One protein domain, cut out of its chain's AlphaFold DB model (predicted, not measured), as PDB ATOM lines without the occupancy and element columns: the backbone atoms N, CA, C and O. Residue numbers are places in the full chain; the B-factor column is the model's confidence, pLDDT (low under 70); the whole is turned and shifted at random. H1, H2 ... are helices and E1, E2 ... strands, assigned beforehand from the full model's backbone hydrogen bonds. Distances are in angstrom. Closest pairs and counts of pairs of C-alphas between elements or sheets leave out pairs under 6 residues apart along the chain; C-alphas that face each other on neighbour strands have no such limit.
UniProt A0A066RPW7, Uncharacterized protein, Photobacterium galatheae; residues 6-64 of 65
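This is residues 6 to 64 of the 65 residues of an uncharacterized protein of Photobacterium galatheae (UniProt A0A066RPW7). A long helix, H2, forms the shaft of a thin rod; H1 packs steeply crosswise on its first half, and a small two-stranded hairpin, E1 and E2, follows at its other end. Residues 54 to 59, the turn of that hairpin, stick out at one end of the rod, and the long loop between H1 and H2 lies at the other. The printed part has 59 residues with two named helices and two named strands, in the order H1, H2, E1, E2; the sheet, in the order E1, E2, is antiparallel, and the class is mostly helix. The whole is extended, with a radius of gyration of the C-alphas of 16.9 A, and spans 55 by 19 by 14 A.

H1, residues 6 to 18, begins with C-alpha 6 at (-49.348, -51.538, 47.187) and is 18.3 A long from first to last C-alpha. H2, residues 30 to 48, is 26.4 A long and ends with C-alpha 48 at (-29.419, -52.540, 48.779). E1, residues 50 to 53, measures 9.3 A. E2, residues 60 to 63, measures 10.0 A and ends with C-alpha 63 at (-28.854, -57.592, 53.807).

H1 and H2 touch, H2 with residues 30 to 38 alone; their closest C-alphas, of Lys 9 and Ala 38, are 5.2 A apart. They run opposite ways at a steep tilt of 50 degrees. In H1 and H2 every O i to N i+4 pair is within hydrogen-bond range. E1 and E2 are a hairpin, antiparallel at 150 degrees, with N 51 and O 62 at 2.8 A and N 53 and O 60 at 2.9 A, within hydrogen-bond range. The closest C-alphas of H2 and E2, of Asn 48 and Ser 63, are 7.2 A apart. H1 is apart from E1 and E2.

The C-alphas of Glu 26 and Ile 57, the two farthest apart, are 55.8 A from each other. The printed part has no cut. The link from H1 to H2, 11 residues, is long. The mean pLDDT of the printed part is 77.9; residues 23 to 28 and residue 64 are under 70.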
ATOM      1  N   ASP A   6     -48.013 -52.136  47.319       74.75
ATOM      2  CA  ASP A   6     -49.348 -51.538  47.187       74.75
ATOM      3  C   ASP A   6     -49.524 -50.306  48.076       74.75
ATOM      4  O   ASP A   6     -50.044 -49.277  47.638       74.75
ATOM      5  N   SER A   7     -49.026 -50.371  49.315       77.88
ATOM      6  CA  SER A   7     -49.053 -49.222  50.228       77.88
ATOM      7  C   SER A   7     -48.201 -48.063  49.696       77.88
ATOM      8  O   SER A   7     -48.587 -46.895  49.809       77.88
ATOM      9  N   LEU A   8     -47.060 -48.373  49.076       80.75
ATOM     10  CA  LEU A   8     -46.188 -47.370  48.472       80.75
ATOM     11  C   LEU A   8     -46.827 -46.753  47.220       80.75
ATOM     12  O   LEU A   8     -46.841 -45.527  47.095       80.75
ATOM     13  N   LYS A   9     -47.451 -47.572  46.363       78.94
ATOM     14  CA  LYS A   9     -48.231 -47.113  45.203       78.94
ATOM     15  C   LYS A   9     -49.332 -46.140  45.623       78.94
ATOM     16  O   LYS A   9     -49.420 -45.038  45.085       78.94
ATOM     17  N   GLN A  10     -50.128 -46.495  46.632       79.69
ATOM     18  CA  GLN A  10     -51.198 -45.629  47.138       79.69
ATOM     19  C   GLN A  10     -50.673 -44.294  47.685       79.69
ATOM     20  O   GLN A  10     -51.273 -43.246  47.427       79.69
ATOM     21  N   LYS A  11     -49.536 -44.296  48.395       82.25
ATOM     22  CA  LYS A  11     -48.886 -43.056  48.850       82.25
ATOM     23  C   LYS A  11     -48.415 -42.189  47.686       82.25
ATOM     24  O   LYS A  11     -48.605 -40.975  47.732       82.25
ATOM     25  N   ILE A  12     -47.830 -42.790  46.650       81.75
ATOM     26  CA  ILE A  12     -47.390 -42.066  45.450       81.75
ATOM     27  C   ILE A  12     -48.596 -41.424  44.756       81.75
ATOM     28  O   ILE A  12     -48.578 -40.219  44.522       81.75
ATOM     29  N   ILE A  13     -49.674 -42.179  44.528       80.38
ATOM     30  CA  ILE A  13     -50.916 -41.660  43.928       80.38
ATOM     31  C   ILE A  13     -51.500 -40.519  44.772       80.38
ATOM     32  O   ILE A  13     -51.874 -39.482  44.229       80.38
ATOM     33  N   THR A  14     -51.529 -40.663  46.099       82.94
ATOM     34  CA  THR A  14     -52.024 -39.617  47.013       82.94
ATOM     35  C   THR A  14     -51.199 -38.334  46.902       82.94
ATOM     36  O   THR A  14     -51.763 -37.245  46.795       82.94
ATOM     37  N   ASN A  15     -49.869 -38.445  46.870       82.75
ATOM     38  CA  ASN A  15     -48.979 -37.295  46.713       82.75
ATOM     39  C   ASN A  15     -49.106 -36.643  45.329       82.75
ATOM     40  O   ASN A  15     -49.084 -35.417  45.232       82.75
ATOM     41  N   LEU A  16     -49.271 -37.439  44.271       82.38
ATOM     42  CA  LEU A  16     -49.516 -36.935  42.919       82.38
ATOM     43  C   LEU A  16     -50.836 -36.152  42.857       82.38
ATOM     44  O   LEU A  16     -50.833 -35.001  42.417       82.38
ATOM     45  N   LYS A  17     -51.931 -36.703  43.400       81.12
ATOM     46  CA  LYS A  17     -53.218 -35.993  43.525       81.12
ATOM     47  C   LYS A  17     -53.075 -34.687  44.316       81.12
ATOM     48  O   LYS A  17     -53.569 -33.652  43.881       81.12
ATOM     49  N   ALA A  18     -52.341 -34.700  45.433       81.19
ATOM     50  CA  ALA A  18     -52.093 -33.508  46.252       81.19
ATOM     51  C   ALA A  18     -51.279 -32.418  45.527       81.19
ATOM     52  O   ALA A  18     -51.372 -31.241  45.870       81.19
ATOM     53  N   LYS A  19     -50.484 -32.793  44.520       80.50
ATOM     54  CA  LYS A  19     -49.744 -31.869  43.649       80.50
ATOM     55  C   LYS A  19     -50.550 -31.407  42.428       80.50
ATOM     56  O   LYS A  19     -50.014 -30.654  41.621       80.50
ATOM     57  N   GLY A  20     -51.813 -31.819  42.305       75.56
ATOM     58  CA  GLY A  20     -52.704 -31.434  41.209       75.56
ATOM     59  C   GLY A  20     -52.631 -32.340  39.980       75.56
ATOM     60  O   GLY A  20     -53.187 -31.988  38.943       75.56
ATOM     61  N   PHE A  21     -51.968 -33.500  40.067       74.19
ATOM     62  CA  PHE A  21     -51.994 -34.479  38.982       74.19
ATOM     63  C   PHE A  21     -53.339 -35.202  38.949       74.19
ATOM     64  O   PHE A  21     -53.819 -35.714  39.964       74.19
ATOM     65  N   VAL A  22     -53.918 -35.301  37.755       71.12
ATOM     66  CA  VAL A  22     -55.075 -36.157  37.496       71.12
ATOM     67  C   VAL A  22     -54.564 -37.584  37.345       71.12
ATOM     68  O   VAL A  22     -53.904 -37.917  36.364       71.12
ATOM     69  N   THR A  23     -54.827 -38.420  38.344       68.69
ATOM     70  CA  THR A  23     -54.359 -39.814  38.352       68.69
ATOM     71  C   THR A  23     -55.411 -40.814  37.873       68.69
ATOM     72  O   THR A  23     -55.201 -42.015  37.996       68.69
ATOM     73  N   GLU A  24     -56.558 -40.332  37.398       66.50
ATOM     74  CA  GLU A  24     -57.708 -41.134  36.978       66.50
ATOM     75  C   GLU A  24     -58.197 -40.633  35.613       66.50
ATOM     76  O   GLU A  24     -58.327 -39.428  35.409       66.50
ATOM     77  N   GLY A  25     -58.440 -41.545  34.669       65.75
ATOM     78  CA  GLY A  25     -58.881 -41.230  33.306       65.75
ATOM     79  C   GLY A  25     -58.268 -42.170  32.267       65.75
ATOM     80  O   GLY A  25     -57.209 -42.743  32.496       65.75
ATOM     81  N   GLU A  26     -58.914 -42.308  31.109       63.56
ATOM     82  CA  GLU A  26     -58.531 -43.244  30.031       63.56
ATOM     83  C   GLU A  26     -57.128 -42.974  29.439       63.56
ATOM     84  O   GLU A  26     -56.500 -43.861  28.871       63.56
ATOM     85  N   HIS A  27     -56.592 -41.766  29.647       64.38
ATOM     86  CA  HIS A  27     -55.224 -41.371  29.279       64.38
ATOM     87  C   HIS A  27     -54.327 -41.051  30.487       64.38
ATOM     88  O   HIS A  27     -53.207 -40.563  30.323       64.38
ATOM     89  N   ALA A  28     -54.799 -41.286  31.713       63.66
ATOM     90  CA  ALA A  28     -54.038 -40.993  32.919       63.66
ATOM     91  C   ALA A  28     -53.049 -42.135  33.220       63.66
ATOM     92  O   ALA A  28     -53.304 -42.997  34.054       63.66
ATOM     93  N   ALA A  29     -51.870 -42.102  32.593       70.12
ATOM     94  CA  ALA A  29     -50.777 -43.058  32.840       70.12
ATOM     95  C   ALA A  29     -50.114 -42.913  34.231       70.12
ATOM     96  O   ALA A  29     -49.117 -43.566  34.536       70.12
ATOM     97  N   ALA A  30     -50.639 -42.043  35.098       72.50
ATOM     98  CA  ALA A  30     -50.101 -41.819  36.435       72.50
ATOM     99  C   ALA A  30     -50.270 -43.043  37.355       72.50
ATOM    100  O   ALA A  30     -49.473 -43.211  38.275       72.50
ATOM    101  N   GLY A  31     -51.277 -43.892  37.110       70.81
ATOM    102  CA  GLY A  31     -51.458 -45.158  37.827       70.81
ATOM    103  C   GLY A  31     -50.325 -46.145  37.536       70.81
ATOM    104  O   GLY A  31     -49.637 -46.571  38.464       70.81
ATOM    105  N   ASP A  32     -50.073 -46.413  36.254       75.94
ATOM    106  CA  ASP A  32     -48.997 -47.304  35.800       75.94
ATOM    107  C   ASP A  32     -47.613 -46.751  36.164       75.94
ATOM    108  O   ASP A  32     -46.729 -47.485  36.605       75.94
ATOM    109  N   MET A  33     -47.433 -45.429  36.065       78.31
ATOM    110  CA  MET A  33     -46.205 -44.764  36.499       78.31
ATOM    111  C   MET A  33     -45.982 -44.914  38.010       78.31
ATOM    112  O   MET A  33     -44.870 -45.217  38.442       78.31
ATOM    113  N   ALA A  34     -47.023 -44.732  38.829       77.56
ATOM    114  CA  ALA A  34     -46.927 -44.918  40.274       77.56
ATOM    115  C   ALA A  34     -46.642 -46.379  40.649       77.56
ATOM    116  O   ALA A  34     -45.908 -46.628  41.605       77.56
ATOM    117  N   GLU A  35     -47.188 -47.333  39.895       78.38
ATOM    118  CA  GLU A  35     -46.917 -48.759  40.067       78.38
ATOM    119  C   GLU A  35     -45.463 -49.112  39.746       78.38
ATOM    120  O   GLU A  35     -44.790 -49.732  40.572       78.38
ATOM    121  N   ALA A  36     -44.948 -48.642  38.607       80.06
ATOM    122  CA  ALA A  36     -43.560 -48.858  38.208       80.06
ATOM    123  C   ALA A  36     -42.570 -48.246  39.213       80.06
ATOM    124  O   ALA A  36     -41.602 -48.897  39.608       80.06
ATOM    125  N   ILE A  37     -42.835 -47.022  39.688       82.19
ATOM    126  CA  ILE A  37     -42.002 -46.370  40.708       82.19
ATOM    127  C   ILE A  37     -42.069 -47.143  42.029       82.19
ATOM    128  O   ILE A  37     -41.035 -47.377  42.652       82.19
ATOM    129  N   ALA A  38     -43.260 -47.566  42.463       81.12
ATOM    130  CA  ALA A  38     -43.397 -48.342  43.690       81.12
ATOM    131  C   ALA A  38     -42.625 -49.666  43.610       81.12
ATOM    132  O   ALA A  38     -41.919 -50.018  44.555       81.12
ATOM    133  N   ALA A  39     -42.718 -50.378  42.484       81.06
ATOM    134  CA  ALA A  39     -41.989 -51.621  42.264       81.06
ATOM    135  C   ALA A  39     -40.469 -51.406  42.297       81.06
ATOM    136  O   ALA A  39     -39.792 -52.089  43.069       81.06
ATOM    137  N   ALA A  40     -39.963 -50.414  41.557       81.69
ATOM    138  CA  ALA A  40     -38.538 -50.092  41.496       81.69
ATOM    139  C   ALA A  40     -37.970 -49.687  42.863       81.69
ATOM    140  O   ALA A  40     -36.893 -50.134  43.240       81.69
ATOM    141  N   VAL A  41     -38.701 -48.889  43.649       82.88
ATOM    142  CA  VAL A  41     -38.252 -48.481  44.992       82.88
ATOM    143  C   VAL A  41     -38.203 -49.670  45.948       82.88
ATOM    144  O   VAL A  41     -37.266 -49.786  46.737       82.88
ATOM    145  N   VAL A  42     -39.194 -50.564  45.898       81.75
ATOM    146  CA  VAL A  42     -39.165 -51.772  46.733       81.75
ATOM    147  C   VAL A  42     -38.025 -52.695  46.322       81.75
ATOM    148  O   VAL A  42     -37.358 -53.239  47.198       81.75
ATOM    149  N   GLU A  43     -37.768 -52.853  45.027       81.56
ATOM    150  CA  GLU A  43     -36.641 -53.646  44.527       81.56
ATOM    151  C   GLU A  43     -35.293 -53.053  44.932       81.56
ATOM    152  O   GLU A  43     -34.482 -53.768  45.511       81.56
ATOM    153  N   GLU A  44     -35.092 -51.752  44.736       78.38
ATOM    154  CA  GLU A  44     -33.874 -51.038  45.123       78.38
ATOM    155  C   GLU A  44     -33.594 -51.178  46.626       78.38
ATOM    156  O   GLU A  44     -32.482 -51.501  47.044       78.38
ATOM    157  N   ILE A  45     -34.621 -50.998  47.463       79.06
ATOM    158  CA  ILE A  45     -34.479 -51.150  48.912       79.06
ATOM    159  C   ILE A  45     -34.232 -52.614  49.277       79.06
ATOM    160  O   ILE A  45     -33.394 -52.883  50.124       79.06
ATOM    161  N   THR A  46     -34.905 -53.574  48.649       77.62
ATOM    162  CA  THR A  46     -34.681 -54.994  48.960       77.62
ATOM    163  C   THR A  46     -33.269 -55.429  48.560       77.62
ATOM    164  O   THR A  46     -32.617 -56.150  49.304       77.62
ATOM    165  N   GLN A  47     -32.754 -54.945  47.429       77.25
ATOM    166  CA  GLN A  47     -31.405 -55.273  46.967       77.25
ATOM    167  C   GLN A  47     -30.309 -54.607  47.807       77.25
ATOM    168  O   GLN A  47     -29.290 -55.239  48.094       77.25
ATOM    169  N   ASN A  48     -30.499 -53.345  48.203       76.19
ATOM    170  CA  ASN A  48     -29.419 -52.540  48.779       76.19
ATOM    171  C   ASN A  48     -29.556 -52.264  50.281       76.19
ATOM    172  O   ASN A  48     -28.572 -51.863  50.915       76.19
ATOM    173  N   ALA A  49     -30.730 -52.470  50.885       77.38
ATOM    174  CA  ALA A  49     -30.911 -52.187  52.302       77.38
ATOM    175  C   ALA A  49     -30.139 -53.172  53.173       77.38
ATOM    176  O   ALA A  49     -30.231 -54.394  53.043       77.38
ATOM    177  N   LYS A  50     -29.414 -52.598  54.133       77.88
ATOM    178  CA  LYS A  50     -28.696 -53.331  55.167       77.88
ATOM    179  C   LYS A  50     -29.241 -52.932  56.527       77.88
ATOM    180  O   LYS A  50     -29.285 -51.751  56.867       77.88
ATOM    181  N   VAL A  51     -29.629 -53.919  57.319       80.81
ATOM    182  CA  VAL A  51     -29.973 -53.730  58.724       80.81
ATOM    183  C   VAL A  51     -28.681 -53.695  59.517       80.81
ATOM    184  O   VAL A  51     -27.906 -54.649  59.506       80.81
ATOM    185  N   ASN A  52     -28.450 -52.585  60.211       83.94
ATOM    186  CA  ASN A  52     -27.369 -52.468  61.176       83.94
ATOM    187  C   ASN A  52     -27.842 -52.992  62.536       83.94
ATOM    188  O   ASN A  52     -28.636 -52.336  63.216       83.94
ATOM    189  N   VAL A  53     -27.355 -54.161  62.941       85.12
ATOM    190  CA  VAL A  53     -27.600 -54.701  64.280       85.12
ATOM    191  C   VAL A  53     -26.534 -54.139  65.215       85.12
ATOM    192  O   VAL A  53     -25.373 -54.542  65.188       85.12
ATOM    193  N   SER A  54     -26.936 -53.172  66.040       84.81
ATOM    194  CA  SER A  54     -26.035 -52.371  66.876       84.81
ATOM    195  C   SER A  54     -25.707 -52.989  68.242       84.81
ATOM    196  O   SER A  54     -24.893 -52.424  68.975       84.81
ATOM    197  N   SER A  55     -26.295 -54.135  68.614       83.56
ATOM    198  CA  SER A  55     -26.066 -54.808  69.906       83.56
ATOM    199  C   SER A  55     -26.265 -56.330  69.837       83.56
ATOM    200  O   SER A  55     -26.934 -56.830  68.940       83.56
ATOM    201  N   GLY A  56     -25.653 -57.061  70.778       85.44
ATOM    202  CA  GLY A  56     -25.694 -58.528  70.847       85.44
ATOM    203  C   GLY A  56     -24.551 -59.240  70.111       85.44
ATOM    204  O   GLY A  56     -23.689 -58.609  69.500       85.44
ATOM    205  N   ILE A  57     -24.547 -60.575  70.193       76.50
ATOM    206  CA  ILE A  57     -23.570 -61.463  69.528       76.50
ATOM    207  C   ILE A  57     -23.710 -61.481  67.998       76.50
ATOM    208  O   ILE A  57     -22.773 -61.836  67.297       76.50
ATOM    209  N   SER A  58     -24.857 -61.042  67.481       79.50
ATOM    210  CA  SER A  58     -25.146 -60.899  66.051       79.50
ATOM    211  C   SER A  58     -24.970 -59.450  65.581       79.50
ATOM    212  O   SER A  58     -25.759 -58.950  64.788       79.50
ATOM    213  N   LYS A  59     -23.976 -58.734  66.121       83.44
ATOM    214  CA  LYS A  59     -23.622 -57.378  65.676       83.44
ATOM    215  C   LYS A  59     -23.093 -57.422  64.240       83.44
ATOM    216  O   LYS A  59     -22.154 -58.162  63.959       83.44
ATOM    217  N   GLY A  60     -23.640 -56.591  63.356       82.50
ATOM    218  CA  GLY A  60     -23.216 -56.550  61.955       82.50
ATOM    219  C   GLY A  60     -24.211 -55.865  61.022       82.50
ATOM    220  O   GLY A  60     -25.309 -55.486  61.424       82.50
ATOM    221  N   LEU A  61     -23.802 -55.704  59.762       82.12
ATOM    222  CA  LEU A  61     -24.659 -55.257  58.666       82.12
ATOM    223  C   LEU A  61     -25.191 -56.483  57.927       82.12
ATOM    224  O   LEU A  61     -24.404 -57.259  57.388       82.12
ATOM    225  N   TYR A  62     -26.509 -56.627  57.869       80.81
ATOM    226  CA  TYR A  62     -27.173 -57.762  57.227       80.81
ATOM    227  C   TYR A  62     -28.050 -57.275  56.087       80.81
ATOM    228  O   TYR A  62     -28.830 -56.344  56.280       80.81
ATOM    229  N   SER A  63     -27.943 -57.889  54.914       75.56
ATOM    230  CA  SER A  63     -28.854 -57.592  53.807       75.56
ATOM    231  C   SER A  63     -30.282 -57.992  54.173       75.56
ATOM    232  O   SER A  63     -30.503 -59.052  54.761       75.56
ATOM    233  N   ILE A  64     -31.247 -57.145  53.826       69.62
ATOM    234  CA  ILE A  64     -32.666 -57.501  53.911       69.62
ATOM    235  C   ILE A  64     -32.952 -58.480  52.767       69.62
ATOM    236  O   ILE A  64     -32.595 -58.200  51.630       69.62
TER     237      ILE A  64